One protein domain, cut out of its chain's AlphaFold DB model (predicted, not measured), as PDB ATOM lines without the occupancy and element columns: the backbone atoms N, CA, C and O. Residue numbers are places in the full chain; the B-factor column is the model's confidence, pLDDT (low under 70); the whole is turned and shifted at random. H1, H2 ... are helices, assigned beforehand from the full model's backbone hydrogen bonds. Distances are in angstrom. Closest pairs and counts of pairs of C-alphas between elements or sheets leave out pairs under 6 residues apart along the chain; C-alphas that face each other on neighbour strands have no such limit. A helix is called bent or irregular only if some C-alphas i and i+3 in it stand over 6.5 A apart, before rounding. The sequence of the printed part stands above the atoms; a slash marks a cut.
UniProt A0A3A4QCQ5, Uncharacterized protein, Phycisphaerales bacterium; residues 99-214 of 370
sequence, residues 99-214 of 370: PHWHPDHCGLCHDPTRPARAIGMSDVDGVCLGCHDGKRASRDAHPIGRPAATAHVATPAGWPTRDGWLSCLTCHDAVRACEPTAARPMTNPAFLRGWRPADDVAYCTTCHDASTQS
ATOM      1  N   PRO A  99     -43.973  13.951  37.838       92.38
ATOM      2  CA  PRO A  99     -44.645  15.014  37.098       92.38
ATOM      3  C   PRO A  99     -43.941  15.348  35.779       92.38
ATOM      4  O   PRO A  99     -44.521  15.990  34.910       92.38
ATOM      5  N   HIS A 100     -42.677  14.955  35.625       93.00
ATOM      6  CA  HIS A 100     -41.859  15.382  34.498       93.00
ATOM      7  C   HIS A 100     -42.289  14.673  33.218       93.00
ATOM      8  O   HIS A 100     -42.360  13.442  33.206       93.00
ATOM      9  N   TRP A 101     -42.463  15.439  32.134       92.56
ATOM     10  CA  TRP A 101     -42.843  14.925  30.811       92.56
ATOM     11  C   TRP A 101     -44.256  14.315  30.778       92.56
ATOM     12  O   TRP A 101     -44.540  13.441  29.961       92.56
ATOM     13  N   HIS A 102     -45.131  14.751  31.692       92.56
ATOM     14  CA  HIS A 102     -46.513  14.289  31.805       92.56
ATOM     15  C   HIS A 102     -47.471  15.491  31.885       92.56
ATOM     16  O   HIS A 102     -47.552  16.124  32.940       92.56
ATOM     17  N   PRO A 103     -48.221  15.808  30.810       89.94
ATOM     18  CA  PRO A 103     -49.068  17.006  30.762       89.94
ATOM     19  C   PRO A 103     -50.197  16.992  31.803       89.94
ATOM     20  O   PRO A 103     -50.597  18.044  32.299       89.94
ATOM     21  N   ASP A 104     -50.656  15.807  32.208       92.38
ATOM     22  CA  ASP A 104     -51.727  15.648  33.198       92.38
ATOM     23  C   ASP A 104     -51.257  15.896  34.643       92.38
ATOM     24  O   ASP A 104     -52.062  15.937  35.573       92.38
ATOM     25  N   HIS A 105     -49.947  16.059  34.861       92.81
ATOM     26  CA  HIS A 105     -49.345  16.157  36.192       92.81
ATOM     27  C   HIS A 105     -48.810  17.558  36.529       92.81
ATOM     28  O   HIS A 105     -48.168  17.739  37.565       92.81
ATOM     29  N   CYS A 106     -49.115  18.575  35.715       91.38
ATOM     30  CA  CYS A 106     -48.693  19.962  35.952       91.38
ATOM     31  C   CYS A 106     -49.121  20.497  37.331       91.38
ATOM     32  O   CYS A 106     -48.380  21.257  37.956       91.38
ATOM     33  N   GLY A 107     -50.282  20.055  37.835       92.75
ATOM     34  CA  GLY A 107     -50.828  20.444  39.142       92.75
ATOM     35  C   GLY A 107     -49.996  20.003  40.355       92.75
ATOM     36  O   GLY A 107     -50.258  20.453  41.467       92.75
ATOM     37  N   LEU A 108     -48.995  19.134  40.167       92.88
ATOM     38  CA  LEU A 108     -48.068  18.740  41.236       92.88
ATOM     39  C   LEU A 108     -47.016  19.819  41.532       92.88
ATOM     40  O   LEU A 108     -46.482  19.859  42.638       92.88
ATOM     41  N   CYS A 109     -46.731  20.691  40.562       92.50
ATOM     42  CA  CYS A 109     -45.739  21.762  40.688       92.50
ATOM     43  C   CYS A 109     -46.359  23.162  40.560       92.50
ATOM     44  O   CYS A 109     -45.819  24.131  41.093       92.50
ATOM     45  N   HIS A 110     -47.481  23.275  39.850       92.69
ATOM     46  CA  HIS A 110     -48.194  24.525  39.618       92.69
ATOM     47  C   HIS A 110     -49.562  24.506  40.293       92.69
ATOM     48  O   HIS A 110     -50.199  23.467  40.413       92.69
ATOM     49  N   ASP A 111     -50.036  25.684  40.688       90.25
ATOM     50  CA  ASP A 111     -51.414  25.863  41.131       90.25
ATOM     51  C   ASP A 111     -52.356  25.729  39.917       90.25
ATOM     52  O   ASP A 111     -52.305  26.590  39.035       90.25
ATOM     53  N   PRO A 112     -53.218  24.694  39.845       88.88
ATOM     54  CA  PRO A 112     -54.100  24.480  38.699       88.88
ATOM     55  C   PRO A 112     -55.205  25.541  38.589       88.88
ATOM     56  O   PRO A 112     -55.872  25.628  37.562       88.88
ATOM     57  N   THR A 113     -55.416  26.352  39.632       91.62
ATOM     58  CA  THR A 113     -56.414  27.433  39.634       91.62
ATOM     59  C   THR A 113     -55.899  28.721  38.995       91.62
ATOM     60  O   THR A 113     -56.650  29.686  38.843       91.62
ATOM     61  N   ARG A 114     -54.615  28.763  38.619       86.75
ATOM     62  CA  ARG A 114     -53.953  29.938  38.049       86.75
ATOM     63  C   ARG A 114     -53.274  29.575  36.731       86.75
ATOM     64  O   ARG A 114     -52.847  28.436  36.559       86.75
ATOM     65  N   PRO A 115     -53.106  30.541  35.809       84.31
ATOM     66  CA  PRO A 115     -52.248  30.338  34.652       84.31
ATOM     67  C   PRO A 115     -50.861  29.875  35.102       84.31
ATOM     68  O   PRO A 115     -50.283  30.453  36.032       84.31
ATOM     69  N   ALA A 116     -50.338  28.835  34.450       81.88
ATOM     70  CA  ALA A 116     -49.010  28.328  34.747       81.88
ATOM     71  C   ALA A 116     -47.990  29.462  34.581       81.88
ATOM     72  O   ALA A 116     -47.859  30.070  33.519       81.88
ATOM     73  N   ARG A 117     -47.284  29.760  35.668       86.00
ATOM     74  CA  ARG A 117     -46.194  30.735  35.715       86.00
ATOM     75  C   ARG A 117     -44.911  30.024  36.100       86.00
ATOM     76  O   ARG A 117     -44.962  29.003  36.790       86.00
ATOM     77  N   ALA A 118     -43.777  30.587  35.695       87.62
ATOM     78  CA  ALA A 118     -42.480  30.119  36.164       87.62
ATOM     79  C   ALA A 118     -42.471  30.067  37.701       87.62
ATOM     80  O   ALA A 118     -42.921  31.006  38.367       87.62
ATOM     81  N   ILE A 119     -41.992  28.954  38.254       88.88
ATOM     82  CA  ILE A 119     -41.801  28.812  39.697       88.88
ATOM     83  C   ILE A 119     -40.686  29.781  40.092       88.88
ATOM     84  O   ILE A 119     -39.617  29.780  39.480       88.88
ATOM     85  N   GLY A 120     -40.955  30.641  41.075       89.31
ATOM     86  CA  GLY A 120     -39.979  31.619  41.542       89.31
ATOM     87  C   GLY A 120     -38.731  30.930  42.087       89.31
ATOM     88  O   GLY A 120     -38.821  29.859  42.691       89.31
ATOM     89  N   MET A 121     -37.559  31.549  41.912       89.12
ATOM     90  CA  MET A 121     -36.310  30.941  42.380       89.12
ATOM     91  C   MET A 121     -36.301  30.680  43.886       89.12
ATOM     92  O   MET A 121     -35.718  29.693  44.317       89.12
ATOM     93  N   SER A 122     -36.976  31.510  44.681       87.50
ATOM     94  CA  SER A 122     -37.140  31.305  46.125       87.50
ATOM     95  C   SER A 122     -37.903  30.031  46.489       87.50
ATOM     96  O   SER A 122     -37.679  29.481  47.564       87.50
ATOM     97  N   ASP A 123     -38.784  29.565  45.605       90.94
ATOM     98  CA  ASP A 123     -39.770  28.528  45.915       90.94
ATOM     99  C   ASP A 123     -39.389  27.176  45.302       90.94
ATOM    100  O   ASP A 123     -39.825  26.126  45.781       90.94
ATOM    101  N   VAL A 124     -38.571  27.184  44.243       92.31
ATOM    102  CA  VAL A 124     -38.342  25.994  43.418       92.31
ATOM    103  C   VAL A 124     -37.702  24.839  44.173       92.31
ATOM    104  O   VAL A 124     -38.127  23.699  44.000       92.31
ATOM    105  N   ASP A 125     -36.751  25.124  45.062       91.38
ATOM    106  CA  ASP A 125     -36.092  24.093  45.864       91.38
ATOM    107  C   ASP A 125     -37.124  23.355  46.737       91.38
ATOM    108  O   ASP A 125     -37.099  22.130  46.839       91.38
ATOM    109  N   GLY A 126     -38.095  24.083  47.306       90.06
ATOM    110  CA  GLY A 126     -39.181  23.502  48.098       90.06
ATOM    111  C   GLY A 126     -40.115  22.614  47.273       90.06
ATOM    112  O   GLY A 126     -40.507  21.545  47.742       90.06
ATOM    113  N   VAL A 127     -40.428  23.014  46.037       93.12
ATOM    114  CA  VAL A 127     -41.249  22.213  45.113       93.12
ATOM    115  C   VAL A 127     -40.516  20.932  44.708       93.12
ATOM    116  O   VAL A 127     -41.060  19.839  44.863       93.12
ATOM    117  N   CYS A 128     -39.263  21.038  44.252       92.81
ATOM    118  CA  CYS A 128     -38.472  19.892  43.797       92.81
ATOM    119  C   CYS A 128     -38.207  18.893  44.933       92.81
ATOM    120  O   CYS A 128     -38.471  17.696  44.784       92.81
ATOM    121  N   LEU A 129     -37.760  19.377  46.097       88.56
ATOM    122  CA  LEU A 129     -37.544  18.541  47.284       88.56
ATOM    123  C   LEU A 129     -38.849  17.971  47.853       88.56
ATOM    124  O   LEU A 129     -38.818  16.990  48.592       88.56
ATOM    125  N   GLY A 130     -39.999  18.536  47.473       89.12
ATOM    126  CA  GLY A 130     -41.314  17.976  47.750       89.12
ATOM    127  C   GLY A 130     -41.488  16.556  47.212       89.12
ATOM    128  O   GLY A 130     -42.234  15.795  47.817       89.12
ATOM    129  N   CYS A 131     -40.773  16.166  46.154       90.75
ATOM    130  CA  CYS A 131     -40.740  14.793  45.636       90.75
ATOM    131  C   CYS A 131     -39.352  14.152  45.785       90.75
ATOM    132  O   CYS A 131     -39.252  12.986  46.166       90.75
ATOM    133  N   HIS A 132     -38.283  14.912  45.531       88.56
ATOM    134  CA  HIS A 132     -36.885  14.470  45.586       88.56
ATOM    135  C   HIS A 132     -36.328  14.466  47.019       88.56
ATOM    136  O   HIS A 132     -35.245  14.975  47.298       88.56
ATOM    137  N   ASP A 133     -37.077  13.872  47.945       82.06
ATOM    138  CA  ASP A 133     -36.730  13.778  49.365       82.06
ATOM    139  C   ASP A 133     -35.964  12.495  49.718       82.06
ATOM    140  O   ASP A 133     -35.651  12.262  50.889       82.06
ATOM    141  N   GLY A 134     -35.615  11.666  48.730       78.38
ATOM    142  CA  GLY A 134     -34.894  10.402  48.906       78.38
ATOM    143  C   GLY A 134     -35.755   9.247  49.398       78.38
ATOM    144  O   GLY A 134     -35.235   8.146  49.551       78.38
ATOM    145  N   LYS A 135     -37.043   9.493  49.650       77.69
ATOM    146  CA  LYS A 135     -38.031   8.486  50.044       77.69
ATOM    147  C   LYS A 135     -39.047   8.266  48.934       77.69
ATOM    148  O   LYS A 135     -39.269   7.140  48.509       77.69
ATOM    149  N   ARG A 136     -39.652   9.354  48.450       83.06
ATOM    150  CA  ARG A 136     -40.684   9.335  47.408       83.06
ATOM    151  C   ARG A 136     -40.077   9.308  46.011       83.06
ATOM    152  O   ARG A 136     -40.612   8.642  45.132       83.06
ATOM    153  N   ALA A 137     -38.950   9.985  45.826       86.94
ATOM    154  CA  ALA A 137     -38.097   9.880  44.651       86.94
ATOM    155  C   ALA A 137     -36.624  10.024  45.051       86.94
ATOM    156  O   ALA A 137     -36.303  10.565  46.113       86.94
ATOM    157  N   SER A 138     -35.724   9.554  44.187       83.88
ATOM    158  CA  SER A 138     -34.280   9.723  44.364       83.88
ATOM    159  C   SER A 138     -33.918  11.197  44.528       83.88
ATOM    160  O   SER A 138     -34.422  12.040  43.789       83.88
ATOM    161  N   ARG A 139     -33.018  11.507  45.461       81.12
ATOM    162  CA  ARG A 139     -32.462  12.862  45.583       81.12
ATOM    163  C   ARG A 139     -31.492  13.143  44.453       81.12
ATOM    164  O   ARG A 139     -30.799  12.227  44.003       81.12
ATOM    165  N   ASP A 140     -31.392  14.409  44.075       81.31
ATOM    166  CA  ASP A 140     -30.278  14.856  43.255       81.31
ATOM    167  C   ASP A 140     -28.960  14.715  44.020       81.31
ATOM    168  O   ASP A 140     -28.877  14.925  45.232       81.31
ATOM    169  N   ALA A 141     -27.923  14.316  43.286       71.06
ATOM    170  CA  ALA A 141     -26.597  14.039  43.829       71.06
ATOM    171  C   ALA A 141     -25.770  15.302  44.104       71.06
ATOM    172  O   ALA A 141     -24.647  15.199  44.590       71.06
ATOM    173  N   HIS A 142     -26.284  16.481  43.750       78.81
ATOM    174  CA  HIS A 142     -25.575  17.735  43.937       78.81
ATOM    175  C   HIS A 142     -26.218  18.554  45.061       78.81
ATOM    176  O   HIS A 142     -27.438  18.731  45.065       78.81
ATOM    177  N   PRO A 143     -25.433  19.097  46.009       78.44
ATOM    178  CA  PRO A 143     -25.979  19.961  47.044       78.44
ATOM    179  C   PRO A 143     -26.501  21.278  46.448       78.44
ATOM    180  O   PRO A 143     -25.808  21.943  45.675       78.44
ATOM    181  N   ILE A 144     -27.697  21.678  46.878       85.38
ATOM    182  CA  ILE A 144     -28.262  23.025  46.705       85.38
ATOM    183  C   ILE A 144     -28.040  23.858  47.979       85.38
ATOM    184  O   ILE A 144     -27.650  23.323  49.020       85.38
ATOM    185  N   GLY A 145     -28.250  25.174  47.918       84.69
ATOM    186  CA  GLY A 145     -27.998  26.071  49.052       84.69
ATOM    187  C   GLY A 145     -26.509  26.263  49.354       84.69
ATOM    188  O   GLY A 145     -26.120  26.486  50.500       84.69
ATOM    189  N   ARG A 146     -25.658  26.177  48.324       85.00
ATOM    190  CA  ARG A 146     -24.220  26.496  48.382       85.00
ATOM    191  C   ARG A 146     -23.913  27.729  47.536       85.00
ATOM    192  O   ARG A 146     -24.654  27.959  46.587       85.00
ATOM    193  N   PRO A 147     -22.851  28.498  47.823       89.69
ATOM    194  CA  PRO A 147     -22.451  29.585  46.940       89.69
ATOM    195  C   PRO A 147     -22.205  29.053  45.525       89.69
ATOM    196  O   PRO A 147     -21.524  28.045  45.344       89.69
ATOM    197  N   ALA A 148     -22.772  29.725  44.528       92.81
ATOM    198  CA  ALA A 148     -22.617  29.384  43.116       92.81
ATOM    199  C   ALA A 148     -21.219  29.734  42.573       92.81
ATOM    200  O   ALA A 148     -20.847  29.291  41.484       92.81
ATOM    201  N   ALA A 149     -20.455  30.517  43.338       92.56
ATOM    202  CA  ALA A 149     -19.072  30.870  43.073       92.56
ATOM    203  C   ALA A 149     -18.239  30.800  44.367       92.56
ATOM    204  O   ALA A 149     -18.636  31.317  45.411       92.56
ATOM    205  N   THR A 150     -17.080  30.154  44.285       87.88
ATOM    206  CA  THR A 150     -16.033  30.026  45.309       87.88
ATOM    207  C   THR A 150     -14.665  30.017  44.609       87.88
ATOM    208  O   THR A 150     -14.597  30.119  43.387       87.88
ATOM    209  N   ALA A 151     -13.570  29.832  45.349       84.12
ATOM    210  CA  ALA A 151     -12.238  29.703  44.751       84.12
ATOM    211  C   ALA A 151     -12.075  28.478  43.820       84.12
ATOM    212  O   ALA A 151     -11.215  28.496  42.947       84.12
ATOM    213  N   HIS A 152     -12.887  27.427  43.990       83.06
ATOM    214  CA  HIS A 152     -12.751  26.154  43.253       83.06
ATOM    215  C   HIS A 152     -14.000  25.765  42.455       83.06
ATOM    216  O   HIS A 152     -14.032  24.720  41.802       83.06
ATOM    217  N   VAL A 153     -15.049  26.583  42.541       88.31
ATOM    218  CA  VAL A 153     -16.345  26.343  41.907       88.31
ATOM    219  C   VAL A 153     -16.821  27.646  41.301       88.31
ATOM    220  O   VAL A 153     -16.913  28.635  42.018       88.31
ATOM    221  N   ALA A 154     -17.171  27.650  40.025       93.88
ATOM    222  CA  ALA A 154     -17.799  28.781  39.365       93.88
ATOM    223  C   ALA A 154     -18.892  28.271  38.431       93.88
ATOM    224  O   ALA A 154     -18.624  27.566  37.463       93.88
ATOM    225  N   THR A 155     -20.136  28.629  38.727       93.94
ATOM    226  CA  THR A 155     -21.261  28.305  37.848       93.94
ATOM    227  C   THR A 155     -21.092  29.033  36.502       93.94
ATOM    228  O   THR A 155     -20.755  30.221  36.512       93.94
ATOM    229  N   PRO A 156     -21.331  28.375  35.347       95.62
ATOM    230  CA  PRO A 156     -21.220  29.018  34.044       95.62
ATOM    231  C   PRO A 156     -22.089  30.266  33.908       95.62
ATOM    232  O   PRO A 156     -23.198  30.346  34.445       95.62
ATOM    233  N   ALA A 157     -21.613  31.218  33.104       95.06
ATOM    234  CA  ALA A 157     -22.383  32.404  32.762       95.06
ATOM    235  C   ALA A 157     -23.757  32.027  32.170       95.06
ATOM    236  O   ALA A 157     -23.869  31.142  31.319       95.06
ATOM    237  N   GLY A 158     -24.806  32.713  32.628       93.94
ATOM    238  CA  GLY A 158     -26.184  32.512  32.169       93.94
ATOM    239  C   GLY A 158     -26.948  31.372  32.851       93.94
ATOM    240  O   GLY A 158     -28.143  31.223  32.606       93.94
ATOM    241  N   TRP A 159     -26.314  30.579  33.719       95.56
ATOM    242  CA  TRP A 159     -27.040  29.603  34.534       95.56
ATOM    243  C   TRP A 159     -27.727  30.318  35.706       95.56
ATOM    244  O   TRP A 159     -27.106  31.168  36.354       95.56
ATOM    245  N   PRO A 160     -29.003  30.011  35.995       94.88
ATOM    246  CA  PRO A 160     -29.741  30.724  37.025       94.88
ATOM    247  C   PRO A 160     -29.197  30.368  38.409       94.88
ATOM    248  O   PRO A 160     -28.904  29.211  38.710       94.88
ATOM    249  N   THR A 161     -29.094  31.365  39.277       94.69
ATOM    250  CA  THR A 161     -28.755  31.183  40.691       94.69
ATOM    251  C   THR A 161     -29.823  31.858  41.539       94.69
ATOM    252  O   THR A 161     -30.508  32.774  41.078       94.69
ATOM    253  N   ARG A 162     -29.984  31.399  42.777       93.25
ATOM    254  CA  ARG A 162     -30.850  32.034  43.768       93.25
ATOM    255  C   ARG A 162     -29.987  32.945  44.628       93.25
ATOM    256  O   ARG A 162     -29.317  32.462  45.533       93.25
ATOM    257  N   ASP A 163     -29.942  34.230  44.296       93.44
ATOM    258  CA  ASP A 163     -29.163  35.238  45.033       93.44
ATOM    259  C   ASP A 163     -27.669  34.881  45.168       93.44
ATOM    260  O   ASP A 163     -27.056  35.065  46.218       93.44
ATOM    261  N   GLY A 164     -27.078  34.302  44.116       93.50
ATOM    262  CA  GLY A 164     -25.692  33.824  44.137       93.50
ATOM    263  C   GLY A 164     -25.501  32.438  44.763       93.50
ATOM    264  O   GLY A 164     -24.362  32.011  44.953       93.50
ATOM    265  N   TRP A 165     -26.584  31.710  45.052       92.25
ATOM    266  CA  TRP A 165     -26.560  30.339  45.566       92.25
ATOM    267  C   TRP A 165     -27.064  29.327  44.530       92.25
ATOM    268  O   TRP A 165     -27.957  29.610  43.728       92.25
ATOM    269  N   LEU A 166     -26.496  28.123  44.565       92.06
ATOM    270  CA  LEU A 166     -26.953  26.963  43.810       92.06
ATOM    271  C   LEU A 166     -28.360  26.562  44.258       92.06
ATOM    272  O   LEU A 166     -28.652  26.487  45.455       92.06
ATOM    273  N   SER A 167     -29.198  26.251  43.280       92.31
ATOM    274  CA  SER A 167     -30.587  25.803  43.423       92.31
ATOM    275  C   SER A 167     -30.846  24.639  42.468       92.31
ATOM    276  O   SER A 167     -30.019  24.371  41.591       92.31
ATOM    277  N   CYS A 168     -32.005  23.984  42.567       92.88
ATOM    278  CA  CYS A 168     -32.376  22.921  41.628       92.88
ATOM    279  C   CYS A 168     -32.297  23.410  40.168       92.88
ATOM    280  O   CYS A 168     -31.679  22.762  39.325       92.88
ATOM    281  N   LEU A 169     -32.825  24.603  39.867       94.00
ATOM    282  CA  LEU A 169     -32.850  25.131  38.492       94.00
ATOM    283  C   LEU A 169     -31.494  25.598  37.958       94.00
ATOM    284  O   LEU A 169     -31.355  25.817  36.748       94.00
ATOM    285  N   THR A 170     -30.491  25.729  38.828       94.62
ATOM    286  CA  THR A 170     -29.124  26.034  38.400       94.62
ATOM    287  C   THR A 170     -28.605  24.944  37.479       94.62
ATOM    288  O   THR A 170     -28.130  25.239  36.388       94.62
ATOM    289  N   CYS A 171     -28.768  23.685  37.881       93.19
ATOM    290  CA  CYS A 171     -28.336  22.529  37.104       93.19
ATOM    291  C   CYS A 171     -29.433  22.022  36.167       93.19
ATOM    292  O   CYS A 171     -29.128  21.532  35.082       93.19
ATOM    293  N   HIS A 172     -30.697  22.151  36.567       94.00
ATOM    294  CA  HIS A 172     -31.829  21.552  35.876       94.00
ATOM    295  C   HIS A 172     -32.640  22.572  35.062       94.00
ATOM    296  O   HIS A 172     -33.076  23.611  35.551       94.00
ATOM    297  N   ASP A 173     -32.917  22.243  33.805       93.50
ATOM    298  CA  ASP A 173     -33.787  22.998  32.906       93.50
ATOM    299  C   ASP A 173     -35.203  22.413  32.863       93.50
ATOM    300  O   ASP A 173     -35.657  21.894  31.842       93.50
ATOM    301  N   ALA A 174     -35.894  22.471  34.005       91.31
ATOM    302  CA  ALA A 174     -37.195  21.824  34.193       91.31
ATOM    303  C   ALA A 174     -38.284  22.327  33.228       91.31
ATOM    304  O   ALA A 174     -39.217  21.586  32.936       91.31
ATOM    305  N   VAL A 175     -38.132  23.533  32.664       88.81
ATOM    306  CA  VAL A 175     -39.042  24.088  31.644       88.81
ATOM    307  C   VAL A 175     -39.186  23.151  30.444       88.81
ATOM    308  O   VAL A 175     -40.266  23.053  29.869       88.81
ATOM    309  N   ARG A 176     -38.137  22.391  30.101       87.06
ATOM    310  CA  ARG A 176     -38.195  21.403  29.012       87.06
ATOM    311  C   ARG A 176     -39.256  20.330  29.246       87.06
ATOM    312  O   ARG A 176     -39.829  19.840  28.284       87.06
ATOM    313  N   ALA A 177     -39.513  19.990  30.507       87.25
ATOM    314  CA  ALA A 177     -40.507  18.999  30.899       87.25
ATOM    315  C   ALA A 177     -41.932  19.574  31.016       87.25
ATOM    316  O   ALA A 177     -42.855  18.801  31.266       87.25
ATOM    317  N   CYS A 178     -42.106  20.895  30.864       85.88
ATOM    318  CA  CYS A 178     -43.393  21.594  30.972       85.88
ATOM    319  C   CYS A 178     -44.119  21.762  29.631       85.88
ATOM    320  O   CYS A 178     -45.281  22.159  29.619       85.88
ATOM    321  N   GLU A 179     -43.446  21.515  28.509       85.56
ATOM    322  CA  GLU A 179     -44.067  21.595  27.189       85.56
ATOM    323  C   GLU A 179     -45.079  20.435  27.040       85.56
ATOM    324  O   GLU A 179     -44.685  19.278  27.208       85.56
ATOM    325  N   PRO A 180     -46.374  20.693  26.751       81.81
ATOM    326  CA  PRO A 180     -47.407  19.649  26.719       81.81
ATOM    327  C   PRO A 180     -47.107  18.492  25.765       81.81
ATOM    328  O   PRO A 180     -47.564  17.371  25.977       81.81
ATOM    329  N   THR A 181     -46.335  18.768  24.714       85.75
ATOM    330  CA  THR A 181     -45.923  17.778  23.713       85.75
ATOM    331  C   THR A 181     -44.572  17.124  24.015       85.75
ATOM    332  O   THR A 181     -44.104  16.279  23.248       85.75
ATOM    333  N   ALA A 182     -43.920  17.489  25.121       85.06
ATOM    334  CA  ALA A 182     -42.581  17.026  25.432       85.06
ATOM    335  C   ALA A 182     -42.564  15.551  25.833       85.06
ATOM    336  O   ALA A 182     -43.146  15.138  26.835       85.06
ATOM    337  N   ALA A 183     -41.810  14.759  25.077       87.25
ATOM    338  CA  ALA A 183     -41.496  13.386  25.432       87.25
ATOM    339  C   ALA A 183     -40.203  13.331  26.249       87.25
ATOM    340  O   ALA A 183     -39.233  14.030  25.946       87.25
ATOM    341  N   ARG A 184     -40.162  12.448  27.252       91.19
ATOM    342  CA  ARG A 184     -38.949  12.207  28.037       91.19
ATOM    343  C   ARG A 184     -37.825  11.724  27.116       91.19
ATOM    344  O   ARG A 184     -37.940  10.634  26.551       91.19
ATOM    345  N   PRO A 185     -36.721  12.475  26.981       89.94
ATOM    346  CA  PRO A 185     -35.643  12.060  26.106       89.94
ATOM    347  C   PRO A 185     -34.878  10.883  26.724       89.94
ATOM    348  O   PRO A 185     -34.695  10.803  27.942       89.94
ATOM    349  N   MET A 186     -34.400   9.974  25.869       88.75
ATOM    350  CA  MET A 186     -33.519   8.872  26.283       88.75
ATOM    351  C   MET A 186     -32.176   9.393  26.807       88.75
ATOM    352  O   MET A 186     -31.596   8.832  27.734       88.75
ATOM    353  N   THR A 187     -31.690  10.489  26.223       87.88
ATOM    354  CA  THR A 187     -30.497  11.211  26.659       87.88
ATOM    355  C   THR A 187     -30.918  12.406  27.508       87.88
ATOM    356  O   THR A 187     -31.823  13.147  27.148       87.88
ATOM    357  N   ASN A 188     -30.258  12.618  28.648       90.12
ATOM    358  CA  ASN A 188     -30.597  13.692  29.588       90.12
ATOM    359  C   ASN A 188     -32.041  13.664  30.160       90.12
ATOM    360  O   ASN A 188     -32.730  14.689  30.159       90.12
ATOM    361  N   PRO A 189     -32.523  12.529  30.700       90.81
ATOM    362  CA  PRO A 189     -33.873  12.444  31.268       90.81
ATOM    363  C   PRO A 189     -34.088  13.349  32.493       90.81
ATOM    364  O   PRO A 189     -35.233  13.579  32.879       90.81
ATOM    365  N   ALA A 190     -32.997  13.824  33.104       89.69
ATOM    366  CA  ALA A 190     -32.975  14.752  34.232       89.69
ATOM    367  C   ALA A 190     -32.855  16.225  33.799       89.69
ATOM    368  O   ALA A 190     -32.654  17.081  34.654       89.69
ATOM    369  N   PHE A 191     -32.953  16.525  32.493       92.50
ATOM    370  CA  PHE A 191     -32.952  17.890  31.948       92.50
ATOM    371  C   PHE A 191     -31.778  18.761  32.447       92.50
ATOM    372  O   PHE A 191     -31.913  19.968  32.611       92.50
ATOM    373  N   LEU A 192     -30.600  18.168  32.652       92.38
ATOM    374  CA  LEU A 192     -29.383  18.866  33.066       92.38
ATOM    375  C   LEU A 192     -28.918  19.857  31.981       92.38
ATOM    376  O   LEU A 192     -28.815  19.514  30.796       92.38
ATOM    377  N   ARG A 193     -28.626  21.098  32.374       93.38
ATOM    378  CA  ARG A 193     -28.136  22.167  31.491       93.38
ATOM    379  C   ARG A 193     -26.772  21.806  30.919       93.38
ATOM    380  O   ARG A 193     -25.870  21.452  31.654       93.38
ATOM    381  N   GLY A 194     -26.597  21.904  29.604       90.06
ATOM    382  CA  GLY A 194     -25.300  21.613  28.979       90.06
ATOM    383  C   GLY A 194     -24.859  20.144  29.052       90.06
ATOM    384  O   GLY A 194     -23.701  19.860  28.755       90.06
ATOM    385  N   TRP A 195     -25.756  19.215  29.409       91.19
ATOM    386  CA  TRP A 195     -25.448  17.785  29.465       91.19
ATOM    387  C   TRP A 195     -24.896  17.247  28.147       91.19
ATOM    388  O   TRP A 195     -25.467  17.480  27.075       91.19
ATOM    389  N   ARG A 196     -23.829  16.450  28.245       86.00
ATOM    390  CA  ARG A 196     -23.236  15.711  27.129       86.00
ATOM    391  C   ARG A 196     -23.069  14.246  27.544       86.00
ATOM    392  O   ARG A 196     -22.331  13.981  28.482       86.00
ATOM    393  N   PRO A 197     -23.702  13.286  26.850       78.25
ATOM    394  CA  PRO A 197     -23.804  11.892  27.299       78.25
ATOM    395  C   PRO A 197     -22.496  11.082  27.253       78.25
ATOM    396  O   PRO A 197     -22.527   9.887  27.517       78.25
ATOM    397  N   ALA A 198     -21.367  11.691  26.879       77.31
ATOM    398  CA  ALA A 198     -20.100  10.986  26.700       77.31
ATOM    399  C   ALA A 198     -19.233  10.928  27.973       77.31
ATOM    400  O   ALA A 198     -18.335  10.092  28.029       77.31
ATOM    401  N   ASP A 199     -19.472  11.799  28.962       77.44
ATOM    402  CA  ASP A 199     -18.623  11.891  30.154       77.44
ATOM    403  C   ASP A 199     -19.343  12.586  31.326       77.44
ATOM    404  O   ASP A 199     -19.507  13.808  31.347       77.44
ATOM    405  N   ASP A 200     -19.747  11.801  32.327       76.62
ATOM    406  CA  ASP A 200     -20.374  12.303  33.555       76.62
ATOM    407  C   ASP A 200     -19.440  13.265  34.320       76.62
ATOM    408  O   ASP A 200     -19.907  14.210  34.956       76.62
ATOM    409  N   VAL A 201     -18.116  13.071  34.235       80.56
ATOM    410  CA  VAL A 201     -17.123  13.957  34.865       80.56
ATOM    411  C   VAL A 201     -17.033  15.286  34.120       80.56
ATOM    412  O   VAL A 201     -16.889  16.325  34.765       80.56
ATOM    413  N   ALA A 202     -17.196  15.291  32.793       85.31
ATOM    414  CA  ALA A 202     -17.227  16.528  32.010       85.31
ATOM    415  C   ALA A 202     -18.386  17.452  32.416       85.31
ATOM    416  O   ALA A 202     -18.276  18.678  32.333       85.31
ATOM    417  N   TYR A 203     -19.499  16.887  32.893       88.81
ATOM    418  CA  TYR A 203     -20.558  17.702  33.480       88.81
ATOM    419  C   TYR A 203     -20.083  18.384  34.769       88.81
ATOM    420  O   TYR A 203     -20.239  19.592  34.923       88.81
ATOM    421  N   CYS A 204     -19.425  17.649  35.669       86.19
ATOM    422  CA  CYS A 204     -18.906  18.197  36.927       86.19
ATOM    423  C   CYS A 204     -17.865  19.306  36.697       86.19
ATOM    424  O   CYS A 204     -17.897  20.345  37.362       86.19
ATOM    425  N   THR A 205     -16.968  19.132  35.722       88.50
ATOM    426  CA  THR A 205     -15.933  20.124  35.370       88.50
ATOM    427  C   THR A 205     -16.490  21.386  34.710       88.50
ATOM    428  O   THR A 205     -15.760  22.357  34.535       88.50
ATOM    429  N   THR A 206     -17.789  21.420  34.398       91.19
ATOM    430  CA  THR A 206     -18.460  22.646  33.948       91.19
ATOM    431  C   THR A 206     -18.500  23.708  35.052       91.19
ATOM    432  O   THR A 206     -18.477  24.895  34.743       91.19
ATOM    433  N   CYS A 207     -18.539  23.297  36.327       91.06
ATOM    434  CA  CYS A 207     -18.502  24.221  37.465       91.06
ATOM    435  C   CYS A 207     -17.224  24.103  38.303       91.06
ATOM    436  O   CYS A 207     -16.841  25.063  38.960       91.06
ATOM    437  N   HIS A 208     -16.583  22.936  38.328       89.75
ATOM    438  CA  HIS A 208     -15.442  22.657  39.199       89.75
ATOM    439  C   HIS A 208     -14.118  22.672  38.428       89.75
ATOM    440  O   HIS A 208     -14.014  22.050  37.373       89.75
ATOM    441  N   ASP A 209     -13.068  23.261  39.003       84.62
ATOM    442  CA  ASP A 209     -11.720  23.207  38.422       84.62
ATOM    443  C   ASP A 209     -11.187  21.766  38.397       84.62
ATOM    444  O   ASP A 209     -10.851  21.204  39.442       84.62
ATOM    445  N   ALA A 210     -11.076  21.190  37.194       81.00
ATOM    446  CA  ALA A 210     -10.607  19.827  36.942       81.00
ATOM    447  C   ALA A 210      -9.248  19.505  37.588       81.00
ATOM    448  O   ALA A 210      -9.023  18.364  37.991       81.00
ATOM    449  N   SER A 211      -8.357  20.494  37.724       76.69
ATOM    450  CA  SER A 211      -7.026  20.308  38.316       76.69
ATOM    451  C   SER A 211      -7.065  20.089  39.833       76.69
ATOM    452  O   SER A 211      -6.138  19.516  40.404       76.69
ATOM    453  N   THR A 212      -8.168  20.478  40.478       70.88
ATOM    454  CA  THR A 212      -8.372  20.372  41.931       70.88
ATOM    455  C   THR A 212      -9.299  19.222  42.331       70.88
ATOM    456  O   THR A 212      -9.490  18.961  43.522       70.88
ATOM    457  N   GLN A 213      -9.855  18.486  41.358       63.72
ATOM    458  CA  GLN A 213     -10.835  17.423  41.600       63.72
ATOM    459  C   GLN A 213     -10.185  16.123  42.089       63.72
ATOM    460  O   GLN A 213     -10.185  15.092  41.416       63.72
ATOM    461  N   SER A 214      -9.687  16.128  43.322       66.19
ATOM    462  CA  SER A 214      -9.743  14.900  44.115       66.19
ATOM    463  C   SER A 214     -11.187  14.690  44.583       66.19
ATOM    464  O   SER A 214     -11.949  15.650  44.720       66.19
TER     465      SER A 214
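What this domain is: This is residues 99 to 214 of the 370 residues of an uncharacterized protein of Phycisphaerales bacterium (UniProt A0A3A4QCQ5). Little regular structure: an elongated body of long loops holds five short, scattered helices, with H3 near the middle, H2 touching it, and H1 and H5 toward opposite ends. The printed part has 116 residues, 28 in named elements, H1 to H5 in order, with no named strand; the class is all helix. It is compact, with a radius of gyration of the C-alphas of 15.1 A, and spans 49 by 31 by 30 A.

How they stand to each other: H2, residues 121 to 129, touches H3, residues 168 to 171; their closest C-alphas, Asp 125 and Cys 168, are 5.8 A apart. H3 and H4, residues 174 to 177, meet only through their link. H1, residues 103 to 108, and H5, residues 200 to 204, are apart from each other and from H2, H3 and H4. O i to N i+4 pairs within hydrogen-bond range number 3 of 5 in H2, 0 of 2 in H1 and 0 of 1 in H5, with i+3 pairs 1 of 3 in H1 and 2 of 2 in H5; H3 and H4 are too short.

Where its parts are: H2 measures 13.4 A and H1 10.7 A; both are irregular, C-alphas 122 and 125 being 7.3 A apart and 104 and 107 7.7 A. H1 begins at C-alpha 103 (-49.068, 17.006, 30.762); H5 ends at C-alpha 204 (-18.906, 18.197, 36.927).

The domain as a whole: The farthest C-alphas, Thr 113 and Ser 211, are 49.9 A apart. The printed part has no cut; the links H1 to H2, H2 to H3 and H4 to H5 are long, H3 to H4 tight. Residues 213 to 214 have pLDDT under 70.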